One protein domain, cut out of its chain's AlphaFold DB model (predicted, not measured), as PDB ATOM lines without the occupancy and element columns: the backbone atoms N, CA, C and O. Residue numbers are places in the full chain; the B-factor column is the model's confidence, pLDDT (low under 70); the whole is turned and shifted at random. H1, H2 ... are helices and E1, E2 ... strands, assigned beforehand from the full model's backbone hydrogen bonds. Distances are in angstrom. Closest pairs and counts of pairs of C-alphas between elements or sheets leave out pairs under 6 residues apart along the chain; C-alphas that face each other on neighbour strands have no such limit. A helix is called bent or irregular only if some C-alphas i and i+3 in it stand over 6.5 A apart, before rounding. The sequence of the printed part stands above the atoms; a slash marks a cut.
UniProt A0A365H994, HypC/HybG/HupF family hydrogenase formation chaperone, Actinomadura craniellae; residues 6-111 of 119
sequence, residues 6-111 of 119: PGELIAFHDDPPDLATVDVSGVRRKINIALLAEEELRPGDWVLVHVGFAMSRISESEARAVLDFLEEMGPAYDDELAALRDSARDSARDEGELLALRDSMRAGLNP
ATOM      1  N   PRO A   6     201.263 179.787 144.264       93.25
ATOM      2  CA  PRO A   6     202.659 179.849 143.847       93.25
ATOM      3  C   PRO A   6     202.941 181.064 142.958       93.25
ATOM      4  O   PRO A   6     202.180 181.349 142.034       93.25
ATOM      5  N   GLY A   7     204.055 181.748 143.212       94.50
ATOM      6  CA  GLY A   7     204.564 182.821 142.364       94.50
ATOM      7  C   GLY A   7     206.073 182.741 142.189       94.50
ATOM      8  O   GLY A   7     206.793 182.420 143.136       94.50
ATOM      9  N   GLU A   8     206.542 183.046 140.983       96.88
ATOM     10  CA  GLU A   8     207.966 183.122 140.653       96.88
ATOM     11  C   GLU A   8     208.503 184.508 141.017       96.88
ATOM     12  O   GLU A   8     207.938 185.520 140.606       96.88
ATOM     13  N   LEU A   9     209.602 184.585 141.763       96.44
ATOM     14  CA  LEU A   9     210.298 185.838 142.046       96.44
ATOM     15  C   LEU A   9     210.973 186.367 140.783       96.44
ATOM     16  O   LEU A   9     211.841 185.717 140.212       96.44
ATOM     17  N   ILE A  10     210.631 187.588 140.379       96.94
ATOM     18  CA  ILE A  10     211.186 188.213 139.167       96.94
ATOM     19  C   ILE A  10     212.055 189.436 139.460       96.94
ATOM     20  O   ILE A  10     212.888 189.803 138.632       96.94
ATOM     21  N   ALA A  11     211.884 190.081 140.619       95.94
ATOM     22  CA  ALA A  11     212.693 191.228 141.027       95.94
ATOM     23  C   ALA A  11     212.644 191.464 142.543       95.94
ATOM     24  O   ALA A  11     211.627 191.194 143.178       95.94
ATOM     25  N   PHE A  12     213.707 192.050 143.091       94.25
ATOM     26  CA  PHE A  12     213.751 192.599 144.451       94.25
ATOM     27  C   PHE A  12     213.688 194.126 144.392       94.25
ATOM     28  O   PHE A  12     214.058 194.721 143.376       94.25
ATOM     29  N   HIS A  13     213.207 194.754 145.463       91.31
ATOM     30  CA  HIS A  13     213.182 196.209 145.617       91.31
ATOM     31  C   HIS A  13     214.161 196.619 146.713       91.31
ATOM     32  O   HIS A  13     214.267 195.942 147.727       91.31
ATOM     33  N   ASP A  14     214.850 197.744 146.523       81.81
ATOM     34  CA  ASP A  14     215.836 198.237 147.497       81.81
ATOM     35  C   ASP A  14     215.200 199.091 148.610       81.81
ATOM     36  O   ASP A  14     215.801 199.294 149.665       81.81
ATOM     37  N   ASP A  15     213.992 199.621 148.383       84.31
ATOM     38  CA  ASP A  15     213.298 200.504 149.323       84.31
ATOM     39  C   ASP A  15     211.760 200.407 149.192       84.31
ATOM     40  O   ASP A  15     211.185 200.973 148.249       84.31
ATOM     41  N   PRO A  16     211.070 199.741 150.139       82.81
ATOM     42  CA  PRO A  16     211.628 198.993 151.274       82.81
ATOM     43  C   PRO A  16     212.317 197.677 150.837       82.81
ATOM     44  O   PRO A  16     211.831 197.031 149.906       82.81
ATOM     45  N   PRO A  17     213.402 197.249 151.522       85.50
ATOM     46  CA  PRO A  17     214.234 196.102 151.120       85.50
ATOM     47  C   PRO A  17     213.513 194.750 151.220       85.50
ATOM     48  O   PRO A  17     213.910 193.773 150.592       85.50
ATOM     49  N   ASP A  18     212.427 194.701 151.990       91.69
ATOM     50  CA  ASP A  18     211.644 193.488 152.212       91.69
ATOM     51  C   ASP A  18     210.544 193.295 151.160       91.69
ATOM     52  O   ASP A  18     209.665 192.450 151.340       91.69
ATOM     53  N   LEU A  19     210.530 194.090 150.086       94.12
ATOM     54  CA  LEU A  19     209.603 193.913 148.974       94.12
ATOM     55  C   LEU A  19     210.273 193.199 147.805       94.12
ATOM     56  O   LEU A  19     211.365 193.543 147.363       94.12
ATOM     57  N   ALA A  20     209.533 192.268 147.218       95.69
ATOM     58  CA  ALA A  20     209.873 191.636 145.955       95.69
ATOM     59  C   ALA A  20     208.673 191.658 145.008       95.69
ATOM     60  O   ALA A  20     207.521 191.737 145.433       95.69
ATOM     61  N   THR A  21     208.933 191.594 143.707       95.62
ATOM     62  CA  THR A  21     207.906 191.339 142.700       95.62
ATOM     63  C   THR A  21     207.916 189.870 142.327       95.62
ATOM     64  O   THR A  21     208.958 189.325 141.963       95.62
ATOM     65  N   VAL A  22     206.729 189.272 142.353       96.00
ATOM     66  CA  VAL A  22     206.461 187.929 141.844       96.00
ATOM     67  C   VAL A  22     205.569 187.970 140.611       96.00
ATOM     68  O   VAL A  22     204.768 188.898 140.455       96.00
ATOM     69  N   ASP A  23     205.693 186.961 139.758       94.31
ATOM     70  CA  ASP A  23     204.748 186.639 138.694       94.31
ATOM     71  C   ASP A  23     203.895 185.436 139.118       94.31
ATOM     72  O   ASP A  23     204.409 184.369 139.452       94.31
ATOM     73  N   VAL A  24     202.580 185.635 139.143       89.31
ATOM     74  CA  VAL A  24     201.585 184.613 139.467       89.31
ATOM     75  C   VAL A  24     200.704 184.423 138.241       89.31
ATOM     76  O   VAL A  24     199.809 185.233 137.981       89.31
ATOM     77  N   SER A  25     200.963 183.373 137.461       83.94
ATOM     78  CA  SER A  25     200.200 183.045 136.246       83.94
ATOM     79  C   SER A  25     200.014 184.237 135.286       83.94
ATOM     80  O   SER A  25     198.927 184.459 134.743       83.94
ATOM     81  N   GLY A  26     201.060 185.047 135.090       85.56
ATOM     82  CA  GLY A  26     201.068 186.231 134.224       85.56
ATOM     83  C   GLY A  26     200.630 187.530 134.908       85.56
ATOM     84  O   GLY A  26     200.580 188.582 134.262       85.56
ATOM     85  N   VAL A  27     200.293 187.491 136.200       88.38
ATOM     86  CA  VAL A  27     199.952 188.671 137.000       88.38
ATOM     87  C   VAL A  27     201.126 189.021 137.903       88.38
ATOM     88  O   VAL A  27     201.466 188.286 138.827       88.38
ATOM     89  N   ARG A  28     201.717 190.195 137.673       92.31
ATOM     90  CA  ARG A  28     202.811 190.702 138.504       92.31
ATOM     91  C   ARG A  28     202.285 191.374 139.758       92.31
ATOM     92  O   ARG A  28     201.387 192.214 139.681       92.31
ATOM     93  N   ARG A  29     202.892 191.061 140.901       89.94
ATOM     94  CA  ARG A  29     202.494 191.624 142.192       89.94
ATOM     95  C   ARG A  29     203.685 191.865 143.104       89.94
ATOM     96  O   ARG A  29     204.627 191.080 143.112       89.94
ATOM     97  N   LYS A  30     203.632 192.944 143.884       93.44
ATOM     98  CA  LYS A  30     204.576 193.191 144.978       93.44
ATOM     99  C   LYS A  30     204.132 192.433 146.226       93.44
ATOM    100  O   LYS A  30     202.958 192.490 146.591       93.44
ATOM    101  N   ILE A  31     205.065 191.724 146.844       94.25
ATOM    102  CA  ILE A  31     204.856 190.959 148.070       94.25
ATOM    103  C   ILE A  31     205.973 191.255 149.062       94.25
ATOM    104  O   ILE A  31     207.089 191.592 148.668       94.25
ATOM    105  N   ASN A  32     205.667 191.109 150.345       94.88
ATOM    106  CA  ASN A  32     206.647 191.208 151.407       94.88
ATOM    107  C   ASN A  32     207.323 189.845 151.640       94.88
ATOM    108  O   ASN A  32     206.646 188.824 151.787       94.88
ATOM    109  N   ILE A  33     208.652 189.839 151.671       95.56
ATOM    110  CA  ILE A  33     209.497 188.650 151.842       95.56
ATOM    111  C   ILE A  33     210.198 188.604 153.207       95.56
ATOM    112  O   ILE A  33     211.011 187.714 153.435       95.56
ATOM    113  N   ALA A  34     209.871 189.505 154.141       94.06
ATOM    114  CA  ALA A  34     210.524 189.592 155.452       94.06
ATOM    115  C   ALA A  34     210.432 188.289 156.264       94.06
ATOM    116  O   ALA A  34     211.304 187.995 157.076       94.06
ATOM    117  N   LEU A  35     209.388 187.484 156.039       93.50
ATOM    118  CA  LEU A  35     209.220 186.185 156.702       93.50
ATOM    119  C   LEU A  35     210.242 185.137 156.247       93.50
ATOM    120  O   LEU A  35     210.445 184.149 156.943       93.50
ATOM    121  N   LEU A  36     210.894 185.368 155.107       93.31
ATOM    122  CA  LEU A  36     211.936 184.523 154.534       93.31
ATOM    123  C   LEU A  36     213.310 185.202 154.599       93.31
ATOM    124  O   LEU A  36     214.198 184.846 153.837       93.31
ATOM    125  N   ALA A  37     213.508 186.173 155.500       89.06
ATOM    126  CA  ALA A  37     214.755 186.939 155.597       89.06
ATOM    127  C   ALA A  37     216.002 186.084 155.905       89.06
ATOM    128  O   ALA A  37     217.124 186.519 155.652       89.06
ATOM    129  N   GLU A  38     215.823 184.880 156.456       89.88
ATOM    130  CA  GLU A  38     216.911 183.923 156.700       89.88
ATOM    131  C   GLU A  38     217.220 183.035 155.478       89.88
ATOM    132  O   GLU A  38     218.252 182.362 155.452       89.88
ATOM    133  N   GLU A  39     216.352 183.027 154.460       90.69
ATOM    134  CA  GLU A  39     216.565 182.303 153.207       90.69
ATOM    135  C   GLU A  39     217.252 183.193 152.162       90.69
ATOM    136  O   GLU A  39     216.931 184.368 151.989       90.69
ATOM    137  N   GLU A  40     218.181 182.616 151.398       91.50
ATOM    138  CA  GLU A  40     218.802 183.312 150.271       91.50
ATOM    139  C   GLU A  40     217.912 183.195 149.026       91.50
ATOM    140  O   GLU A  40     218.046 182.257 148.238       91.50
ATOM    141  N   LEU A  41     216.991 184.147 148.872       94.19
ATOM    142  CA  LEU A  41     216.093 184.235 147.720       94.19
ATOM    143  C   LEU A  41     216.775 184.877 146.507       94.19
ATOM    144  O   LEU A  41     217.553 185.826 146.631       94.19
ATOM    145  N   ARG A  42     216.439 184.397 145.309       95.56
ATOM    146  CA  ARG A  42     216.954 184.883 144.022       95.56
ATOM    147  C   ARG A  42     215.837 184.954 142.975       95.56
ATOM    148  O   ARG A  42     214.835 184.254 143.101       95.56
ATOM    149  N   PRO A  43     215.982 185.771 141.913       96.25
ATOM    150  CA  PRO A  43     215.034 185.725 140.807       96.25
ATOM    151  C   PRO A  43     215.032 184.325 140.175       96.25
ATOM    152  O   PRO A  43     216.100 183.739 139.983       96.25
ATOM    153  N   GLY A  44     213.846 183.801 139.872       95.69
ATOM    154  CA  GLY A  44     213.604 182.418 139.454       95.69
ATOM    155  C   GLY A  44     213.234 181.464 140.598       95.69
ATOM    156  O   GLY A  44     212.772 180.356 140.330       95.69
ATOM    157  N   ASP A  45     213.392 181.867 141.865       96.75
ATOM    158  CA  ASP A  45     212.867 181.089 142.991       96.75
ATOM    159  C   ASP A  45     211.339 181.176 143.054       96.75
ATOM    160  O   ASP A  45     210.735 182.205 142.746       96.75
ATOM    161  N   TRP A  46     210.712 180.101 143.526       96.25
ATOM    162  CA  TRP A  46     209.266 180.019 143.691       96.25
ATOM    163  C   TRP A  46     208.876 180.143 145.158       96.25
ATOM    164  O   TRP A  46     209.493 179.541 146.039       96.25
ATOM    165  N   VAL A  47     207.825 180.910 145.431       95.56
ATOM    166  CA  VAL A  47     207.309 181.125 146.786       95.56
ATOM    167  C   VAL A  47     205.801 180.934 146.840       95.56
ATOM    168  O   VAL A  47     205.085 181.214 145.877       95.56
ATOM    169  N   LEU A  48     205.300 180.487 147.991       93.06
ATOM    170  CA  LEU A  48     203.868 180.492 148.278       93.06
ATOM    171  C   LEU A  48     203.439 181.872 148.763       93.06
ATOM    172  O   LEU A  48     203.888 182.340 149.811       93.06
ATOM    173  N   VAL A  49     202.538 182.504 148.012       91.25
ATOM    174  CA  VAL A  49     202.019 183.835 148.323       91.25
ATOM    175  C   VAL A  49     200.699 183.724 149.071       91.25
ATOM    176  O   VAL A  49     199.754 183.091 148.599       91.25
ATOM    177  N   HIS A  50     200.603 184.399 150.215       88.69
ATOM    178  CA  HIS A  50     199.363 184.516 150.970       88.69
ATOM    179  C   HIS A  50     199.173 185.948 151.486       88.69
ATOM    180  O   HIS A  50     200.012 186.472 152.212       88.69
ATOM    181  N   VAL A  51     198.075 186.597 151.076       87.31
ATOM    182  CA  VAL A  51     197.681 187.964 151.491       87.31
ATOM    183  C   VAL A  51     198.810 189.004 151.351       87.31
ATOM    184  O   VAL A  51     198.954 189.904 152.170       87.31
ATOM    185  N   GLY A  52     199.630 188.884 150.301       88.62
ATOM    186  CA  GLY A  52     200.728 189.820 150.028       88.62
ATOM    187  C   GLY A  52     202.057 189.491 150.712       88.62
ATOM    188  O   GLY A  52     202.973 190.303 150.637       88.62
ATOM    189  N   PHE A  53     202.193 188.316 151.328       92.81
ATOM    190  CA  PHE A  53     203.436 187.850 151.943       92.81
ATOM    191  C   PHE A  53     203.915 186.544 151.309       92.81
ATOM    192  O   PHE A  53     203.101 185.681 150.971       92.81
ATOM    193  N   ALA A  54     205.232 186.384 151.194       94.19
ATOM    194  CA  ALA A  54     205.849 185.091 150.932       94.19
ATOM    195  C   ALA A  54     205.867 184.272 152.231       94.19
ATOM    196  O   ALA A  54     206.457 184.697 153.223       94.19
ATOM    197  N   MET A  55     205.192 183.124 152.239       92.31
ATOM    198  CA  MET A  55     205.105 182.242 153.412       92.31
ATOM    199  C   MET A  55     206.265 181.253 153.490       92.31
ATOM    200  O   MET A  55     206.754 180.960 154.575       92.31
ATOM    201  N   SER A  56     206.665 180.708 152.344       93.44
ATOM    202  CA  SER A  56     207.727 179.709 152.236       93.44
ATOM    203  C   SER A  56     208.252 179.653 150.811       93.44
ATOM    204  O   SER A  56     207.477 179.811 149.858       93.44
ATOM    205  N   ARG A  57     209.545 179.363 150.662       94.94
ATOM    206  CA  ARG A  57     210.115 178.959 149.379       94.94
ATOM    207  C   ARG A  57     209.701 177.527 149.046       94.94
ATOM    208  O   ARG A  57     209.630 176.673 149.927       94.94
ATOM    209  N   ILE A  58     209.422 177.278 147.776       94.19
ATOM    210  CA  ILE A  58     209.091 175.961 147.228       94.19
ATOM    211  C   ILE A  58     209.908 175.713 145.962       94.19
ATOM    212  O   ILE A  58     210.436 176.645 145.354       94.19
ATOM    213  N   SER A  59     210.039 174.454 145.558       94.88
ATOM    214  CA  SER A  59     210.654 174.126 144.270       94.88
ATOM    215  C   SER A  59     209.721 174.461 143.105       94.88
ATOM    216  O   SER A  59     208.498 174.419 143.235       94.88
ATOM    217  N   GLU A  60     210.294 174.708 141.929       93.12
ATOM    218  CA  GLU A  60     209.532 174.879 140.684       93.12
ATOM    219  C   GLU A  60     208.618 173.673 140.400       93.12
ATOM    220  O   GLU A  60     207.470 173.838 139.996       93.12
ATOM    221  N   SER A  61     209.083 172.448 140.676       92.31
ATOM    222  CA  SER A  61     208.274 171.235 140.508       92.31
ATOM    223  C   SER A  61     207.061 171.188 141.437       92.31
ATOM    224  O   SER A  61     205.987 170.761 141.017       92.31
ATOM    225  N   GLU A  62     207.210 171.632 142.688       90.75
ATOM    226  CA  GLU A  62     206.091 171.725 143.631       90.75
ATOM    227  C   GLU A  62     205.133 172.839 143.222       90.75
ATOM    228  O   GLU A  62     203.923 172.631 143.230       90.75
ATOM    229  N   ALA A  63     205.663 173.993 142.808       91.94
ATOM    230  CA  ALA A  63     204.862 175.091 142.287       91.94
ATOM    231  C   ALA A  63     204.021 174.632 141.097       91.94
ATOM    232  O   ALA A  63     202.816 174.872 141.069       91.94
ATOM    233  N   ARG A  64     204.628 173.901 140.154       89.12
ATOM    234  CA  ARG A  64     203.920 173.361 138.996       89.12
ATOM    235  C   ARG A  64     202.849 172.353 139.397       89.12
ATOM    236  O   ARG A  64     201.734 172.474 138.918       89.12
ATOM    237  N   ALA A  65     203.144 171.435 140.316       88.94
ATOM    238  CA  ALA A  65     202.157 170.473 140.803       88.94
ATOM    239  C   ALA A  65     200.961 171.156 141.494       88.94
ATOM    240  O   ALA A  65     199.822 170.738 141.304       88.94
ATOM    241  N   VAL A  66     201.207 172.215 142.273       87.69
ATOM    242  CA  VAL A  66     200.142 173.007 142.907       87.69
ATOM    243  C   VAL A  66     199.338 173.777 141.862       87.69
ATOM    244  O   VAL A  66     198.117 173.805 141.956       87.69
ATOM    245  N   LEU A  67     199.992 174.381 140.868       85.50
ATOM    246  CA  LEU A  67     199.313 175.084 139.778       85.50
ATOM    247  C   LEU A  67     198.464 174.129 138.931       85.50
ATOM    248  O   LEU A  67     197.305 174.435 138.681       85.50
ATOM    249  N   ASP A  68     198.996 172.962 138.564       85.81
ATOM    250  CA  ASP A  68     198.261 171.926 137.831       85.81
ATOM    251  C   ASP A  68     197.044 171.453 138.645       85.81
ATOM    252  O   ASP A  68     195.931 171.382 138.132       85.81
ATOM    253  N   PHE A  69     197.224 171.215 139.949       83.88
ATOM    254  CA  PHE A  69     196.126 170.853 140.847       83.88
ATOM    255  C   PHE A  69     195.066 171.961 140.958       83.88
ATOM    256  O   PHE A  69     193.868 171.681 140.953       83.88
ATOM    257  N   LEU A  70     195.485 173.225 141.037       77.94
ATOM    258  CA  LEU A  70     194.585 174.377 141.065       77.94
ATOM    259  C   LEU A  70     193.796 174.522 139.755       77.94
ATOM    260  O   LEU A  70     192.593 174.782 139.801       77.94
ATOM    261  N   GLU A  71     194.439 174.300 138.607       75.31
ATOM    262  CA  GLU A  71     193.786 174.262 137.292       75.31
ATOM    263  C   GLU A  71     192.752 173.121 137.212       75.31
ATOM    264  O   GLU A  71     191.648 173.317 136.696       75.31
ATOM    265  N   GLU A  72     193.052 171.950 137.786       76.12
ATOM    266  CA  GLU A  72     192.132 170.806 137.856       76.12
ATOM    267  C   GLU A  72     190.899 171.064 138.743       76.12
ATOM    268  O   GLU A  72     189.826 170.504 138.495       76.12
ATOM    269  N   MET A  73     191.012 171.929 139.758       66.25
ATOM    270  CA  MET A  73     189.906 172.280 140.663       66.25
ATOM    271  C   MET A  73     188.872 173.248 140.051       66.25
ATOM    272  O   MET A  73     187.801 173.451 140.637       66.25
ATOM    273  N   GLY A  74     189.129 173.802 138.862       66.62
ATOM    274  CA  GLY A  74     188.136 174.535 138.072       66.62
ATOM    275  C   GLY A  74     187.694 175.884 138.684       66.62
ATOM    276  O   GLY A  74     188.549 176.662 139.098       66.62
ATOM    277  N   PRO A  75     186.383 176.216 138.750       55.62
ATOM    278  CA  PRO A  75     185.880 177.587 138.977       55.62
ATOM    279  C   PRO A  75     186.334 178.282 140.272       55.62
ATOM    280  O   PRO A  75     186.271 179.502 140.366       55.62
ATOM    281  N   ALA A  76     186.784 177.524 141.277       57.47
ATOM    282  CA  ALA A  76     187.307 178.088 142.521       57.47
ATOM    283  C   ALA A  76     188.645 178.829 142.318       57.47
ATOM    284  O   ALA A  76     188.929 179.782 143.043       57.47
ATOM    285  N   TYR A  77     189.440 178.431 141.317       61.06
ATOM    286  CA  TYR A  77     190.679 179.117 140.943       61.06
ATOM    287  C   TYR A  77     190.407 180.469 140.275       61.06
ATOM    288  O   TYR A  77     191.096 181.449 140.551       61.06
ATOM    289  N   ASP A  78     189.367 180.546 139.440       62.69
ATOM    290  CA  ASP A  78     188.993 181.782 138.747       62.69
ATOM    291  C   ASP A  78     188.580 182.886 139.734       62.69
ATOM    292  O   ASP A  78     188.980 184.042 139.565       62.69
ATOM    293  N   ASP A  79     187.847 182.530 140.795       63.94
ATOM    294  CA  ASP A  79     187.443 183.463 141.853       63.94
ATOM    295  C   ASP A  79     188.649 183.962 142.675       63.94
ATOM    296  O   ASP A  79     188.761 185.163 142.949       63.94
ATOM    297  N   GLU A  80     189.595 183.084 143.031       63.50
ATOM    298  CA  GLU A  80     190.820 183.493 143.736       63.50
ATOM    299  C   GLU A  80     191.739 184.349 142.845       63.50
ATOM    300  O   GLU A  80     192.296 185.355 143.302       63.50
ATOM    301  N   LEU A  81     191.853 184.027 141.553       70.00
ATOM    302  CA  LEU A  81     192.632 184.814 140.596       70.00
ATOM    303  C   LEU A  81     191.993 186.186 140.339       70.00
ATOM    304  O   LEU A  81     192.701 187.189 140.196       70.00
ATOM    305  N   ALA A  82     190.661 186.265 140.311       70.25
ATOM    306  CA  ALA A  82     189.934 187.528 140.247       70.25
ATOM    307  C   ALA A  82     190.196 188.386 141.494       70.25
ATOM    308  O   ALA A  82     190.538 189.562 141.356       70.25
ATOM    309  N   ALA A  83     190.147 187.799 142.693       69.50
ATOM    310  CA  ALA A  83     190.470 188.493 143.941       69.50
ATOM    311  C   ALA A  83     191.936 188.978 143.989       69.50
ATOM    312  O   ALA A  83     192.225 190.087 144.461       69.50
ATOM    313  N   LEU A  84     192.875 188.193 143.449       69.75
ATOM    314  CA  LEU A  84     194.268 188.615 143.277       69.75
ATOM    315  C   LEU A  84     194.391 189.803 142.317       69.75
ATOM    316  O   LEU A  84     195.111 190.757 142.614       69.75
ATOM    317  N   ARG A  85     193.700 189.769 141.175       68.50
ATOM    318  CA  ARG A  85     193.728 190.857 140.185       68.50
ATOM    319  C   ARG A  85     193.148 192.153 140.737       68.50
ATOM    320  O   ARG A  85     193.698 193.216 140.458       68.50
ATOM    321  N   ASP A  86     192.075 192.075 141.513       65.94
ATOM    322  CA  ASP A  86     191.419 193.259 142.069       65.94
ATOM    323  C   ASP A  86     192.299 193.934 143.125       65.94
ATOM    324  O   ASP A  86     192.581 195.128 143.059       65.94
ATOM    325  N   SER A  87     192.892 193.140 144.013       61.19
ATOM    326  CA  SER A  87     193.809 193.665 145.027       61.19
ATOM    327  C   SER A  87     195.167 194.117 144.459       61.19
ATOM    328  O   SER A  87     195.818 194.972 145.053       61.19
ATOM    329  N   ALA A  88     195.586 193.629 143.284       60.19
ATOM    330  CA  ALA A  88     196.732 194.192 142.559       60.19
ATOM    331  C   ALA A  88     196.444 195.602 142.000       60.19
ATOM    332  O   ALA A  88     197.359 196.424 141.914       60.19
ATOM    333  N   ARG A  89     195.184 195.912 141.650       55.19
ATOM    334  CA  ARG A  89     194.770 197.263 141.223       55.19
ATOM    335  C   ARG A  89     194.786 198.256 142.383       55.19
ATOM    336  O   ARG A  89     195.188 199.398 142.171       55.19
ATOM    337  N   ASP A  90     194.406 197.817 143.580       55.84
ATOM    338  CA  ASP A  90     194.494 198.641 144.789       55.84
ATOM    339  C   ASP A  90     195.950 198.904 145.190       55.84
ATOM    340  O   ASP A  90     196.318 200.053 145.411       55.84
ATOM    341  N   SER A  91     196.828 197.893 145.146       53.78
ATOM    342  CA  SER A  91     198.263 198.114 145.389       53.78
ATOM    343  C   SER A  91     198.886 199.093 144.384       53.78
ATOM    344  O   SER A  91     199.683 199.940 144.768       53.78
ATOM    345  N   ALA A  92     198.505 199.031 143.103       56.00
ATOM    346  CA  ALA A  92     198.990 199.976 142.094       56.00
ATOM    347  C   ALA A  92     198.477 201.417 142.310       56.00
ATOM    348  O   ALA A  92     199.163 202.370 141.935       56.00
ATOM    349  N   ARG A  93     197.287 201.592 142.903       53.81
ATOM    350  CA  ARG A  93     196.761 202.909 143.301       53.81
ATOM    351  C   ARG A  93     197.538 203.493 144.475       53.81
ATOM    352  O   ARG A  93     197.963 204.643 144.379       53.81
ATOM    353  N   ASP A  94     197.777 202.690 145.508       54.97
ATOM    354  CA  ASP A  94     198.549 203.106 146.683       54.97
ATOM    355  C   ASP A  94     199.980 203.507 146.302       54.97
ATOM    356  O   ASP A  94     200.489 204.513 146.793       54.97
ATOM    357  N   GLU A  95     200.626 202.796 145.369       54.38
ATOM    358  CA  GLU A  95     201.953 203.185 144.870       54.38
ATOM    359  C   GLU A  95     201.952 204.513 144.109       54.38
ATOM    360  O   GLU A  95     202.897 205.291 144.241       54.38
ATOM    361  N   GLY A  96     200.905 204.796 143.330       57.62
ATOM    362  CA  GLY A  96     200.756 206.081 142.647       57.62
ATOM    363  C   GLY A  96     200.613 207.246 143.628       57.62
ATOM    364  O   GLY A  96     201.203 208.306 143.422       57.62
ATOM    365  N   GLU A  97     199.880 207.039 144.722       56.81
ATOM    366  CA  GLU A  97     199.688 208.039 145.774       56.81
ATOM    367  C   GLU A  97     200.951 208.220 146.633       56.81
ATOM    368  O   GLU A  97     201.357 209.353 146.904       56.81
ATOM    369  N   LEU A  98     201.646 207.129 146.978       58.62
ATOM    370  CA  LEU A  98     202.928 207.192 147.683       58.62
ATOM    371  C   LEU A  98     204.018 207.854 146.838       58.62
ATOM    372  O   LEU A  98     204.810 208.629 147.373       58.62
ATOM    373  N   LEU A  99     204.080 207.566 145.535       62.28
ATOM    374  CA  LEU A  99     205.038 208.195 144.626       62.28
ATOM    375  C   LEU A  99     204.772 209.701 144.524       62.28
ATOM    376  O   LEU A  99     205.701 210.489 144.685       62.28
ATOM    377  N   ALA A 100     203.508 210.106 144.371       61.62
ATOM    378  CA  ALA A 100     203.117 211.515 144.364       61.62
ATOM    379  C   ALA A 100     203.457 212.227 145.688       61.62
ATOM    380  O   ALA A 100     203.916 213.375 145.685       61.62
ATOM    381  N   LEU A 101     203.285 211.547 146.825       60.91
ATOM    382  CA  LEU A 101     203.658 212.067 148.139       60.91
ATOM    383  C   LEU A 101     205.182 212.199 148.288       60.91
ATOM    384  O   LEU A 101     205.665 213.234 148.749       60.91
ATOM    385  N   ARG A 102     205.949 211.187 147.864       61.00
ATOM    386  CA  ARG A 102     207.422 211.204 147.876       61.00
ATOM    387  C   ARG A 102     207.975 212.307 146.975       61.00
ATOM    388  O   ARG A 102     208.877 213.022 147.405       61.00
ATOM    389  N   ASP A 103     207.418 212.491 145.781       67.06
ATOM    390  CA  ASP A 103     207.797 213.575 144.866       67.06
ATOM    391  C   ASP A 103     207.492 214.952 145.466       67.06
ATOM    392  O   ASP A 103     208.326 215.856 145.388       67.06
ATOM    393  N   SER A 104     206.355 215.099 146.149       60.78
ATOM    394  CA  SER A 104     205.984 216.342 146.839       60.78
ATOM    395  C   SER A 104     206.927 216.666 148.002       60.78
ATOM    396  O   SER A 104     207.408 217.794 148.113       60.78
ATOM    397  N   MET A 105     207.277 215.667 148.822       65.62
ATOM    398  CA  MET A 105     208.271 215.820 149.892       65.62
ATOM    399  C   MET A 105     209.662 216.155 149.337       65.62
ATOM    400  O   MET A 105     210.377 216.978 149.907       65.62
ATOM    401  N   ARG A 106     210.048 215.559 148.201       66.81
ATOM    402  CA  ARG A 106     211.326 215.829 147.521       66.81
ATOM    403  C   ARG A 106     211.367 217.220 146.884       66.81
ATOM    404  O   ARG A 106     212.434 217.825 146.830       66.81
ATOM    405  N   ALA A 107     210.219 217.734 146.447       70.44
ATOM    406  CA  ALA A 107     210.039 219.107 145.983       70.44
ATOM    407  C   ALA A 107     209.953 220.133 147.133       70.44
ATOM    408  O   ALA A 107     209.917 221.333 146.870       70.44
ATOM    409  N   GLY A 108     209.941 219.682 148.396       63.66
ATOM    410  CA  GLY A 108     209.828 220.545 149.575       63.66
ATOM    411  C   GLY A 108     208.452 221.194 149.744       63.66
ATOM    412  O   GLY A 108     208.335 222.161 150.494       63.66
ATOM    413  N   LEU A 109     207.429 220.688 149.048       61.50
ATOM    414  CA  LEU A 109     206.059 221.189 149.113       61.50
ATOM    415  C   LEU A 109     205.324 220.497 150.257       61.50
ATOM    416  O   LEU A 109     205.275 219.267 150.327       61.50
ATOM    417  N   ASN A 110     204.738 221.287 151.153       61.28
ATOM    418  CA  ASN A 110     203.894 220.742 152.206       61.28
ATOM    419  C   ASN A 110     202.480 220.463 151.666       61.28
ATOM    420  O   ASN A 110     202.069 221.044 150.658       61.28
ATOM    421  N   PRO A 111     201.688 219.602 152.335       57.41
ATOM    422  CA  PRO A 111     200.332 219.255 151.896       57.41
ATOM    423  C   PRO A 111     199.397 220.461 151.695       57.41
ATOM    424  O   PRO A 111     198.453 220.378 150.909       57.41
TER     425      PRO A 111
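AT A GLANCE: This is residues 6 to 111 of the 119 residues of the protein "HypC/HybG/HupF family hydrogenase formation chaperone" of Actinomadura craniellae (UniProt A0A365H994). A small antiparallel sheet of five strands is folded back on itself and curled like part of a barrel, with helix H1 over E1 and E4. The long helix H2 makes a corner with H1, passes E3 with its residues 81 to 92 and then sticks out as an arm with residues 93 to 100 and 102 to 106. The printed part has 106 residues, with named elements in the order E1 E2 E3 E4 E5 H1 H2, and the sheet's order is E3 E2 E1 E4 E5. The class is mixed, helices and strands; the whole is only just loose, close to compact, with a radius of gyration of the C-alphas of 16.0 A and spans of 53 by 33 by 18 A.

HOW THE PARTS SIT: The strongly twisted sheet holds E1, residues 6 to 12, E2, residues 19 to 24, E3, residues 27 to 32, E4, residues 46 to 50, and E5, residues 53 to 58. E1 E2 E3 form a meander, each strand the antiparallel neighbour of the one before, and E1 E2 E3 E4 a Greek key, in which E1 is also the antiparallel neighbour of E4. In this folded sheet, one sheet bent back into two leaves, E3 and E2 face E4 and E5, with E1 as the hinge. E1 is staggered: its residues 6 to 8 pair with E4 and its residues 8 to 12 with E2. Within hydrogen-bond range are N 7 and O 47 of E1 and E4, 2.9 A, and N 21 and O 11 of the hairpin E1 and E2, 2.8 A. The hairpin E2 and E3 has N 31 and O 20 at 2.8 A, and the hairpin E4 and E5 has N 48 and O 56 at 2.9 A. The closest C-alphas of the edge strands E3 and E5 are those of Asn 32 and Phe 53, 4.7 A apart. H1, residues 60 to 72, is on the sheet at a height of 9.8 A, over E1 and E4, and on the local plane runs slantwise to E1 at 39 degrees. Its closest C-alpha pair with E1 is Ala 63 and Pro 6, 5.5 A. H2, residues 75 to 106, only grazes the sheet; its closest C-alpha pair with E3 is Ala 88 and Arg 29, 6.3 A. H1 and H2 are close but not clearly touching, with the C-alphas of Leu 70 and Tyr 77 closest at 6.1 A, and run opposite ways at a steep tilt of 58 degrees. In H1 and H2 every O i to N i+4 pair is within hydrogen-bond range.

IN THESE COORDINATES: E1 begins at C-alpha 6 (202.659, 179.849, 143.847) and is 16.9 A long. E2 measures 15.5 A, E3 16.1 A, E4 13.1 A and E5 14.0 A from first to last C-alpha. H1 is 18.1 A long; H2 is 46.7 A long and ends at C-alpha 106 (211.326, 215.829, 147.521).

THE WHOLE: The C-alphas farthest apart, those of Glu 72 and Gly 108, are 54.1 A apart. The printed part has no cut, and the link E3 to E4, 13 residues, is long. Mean pLDDT of the printed part is 80.3; residues 73 to 80, 83 to 106 and 108 to 111 are under 70.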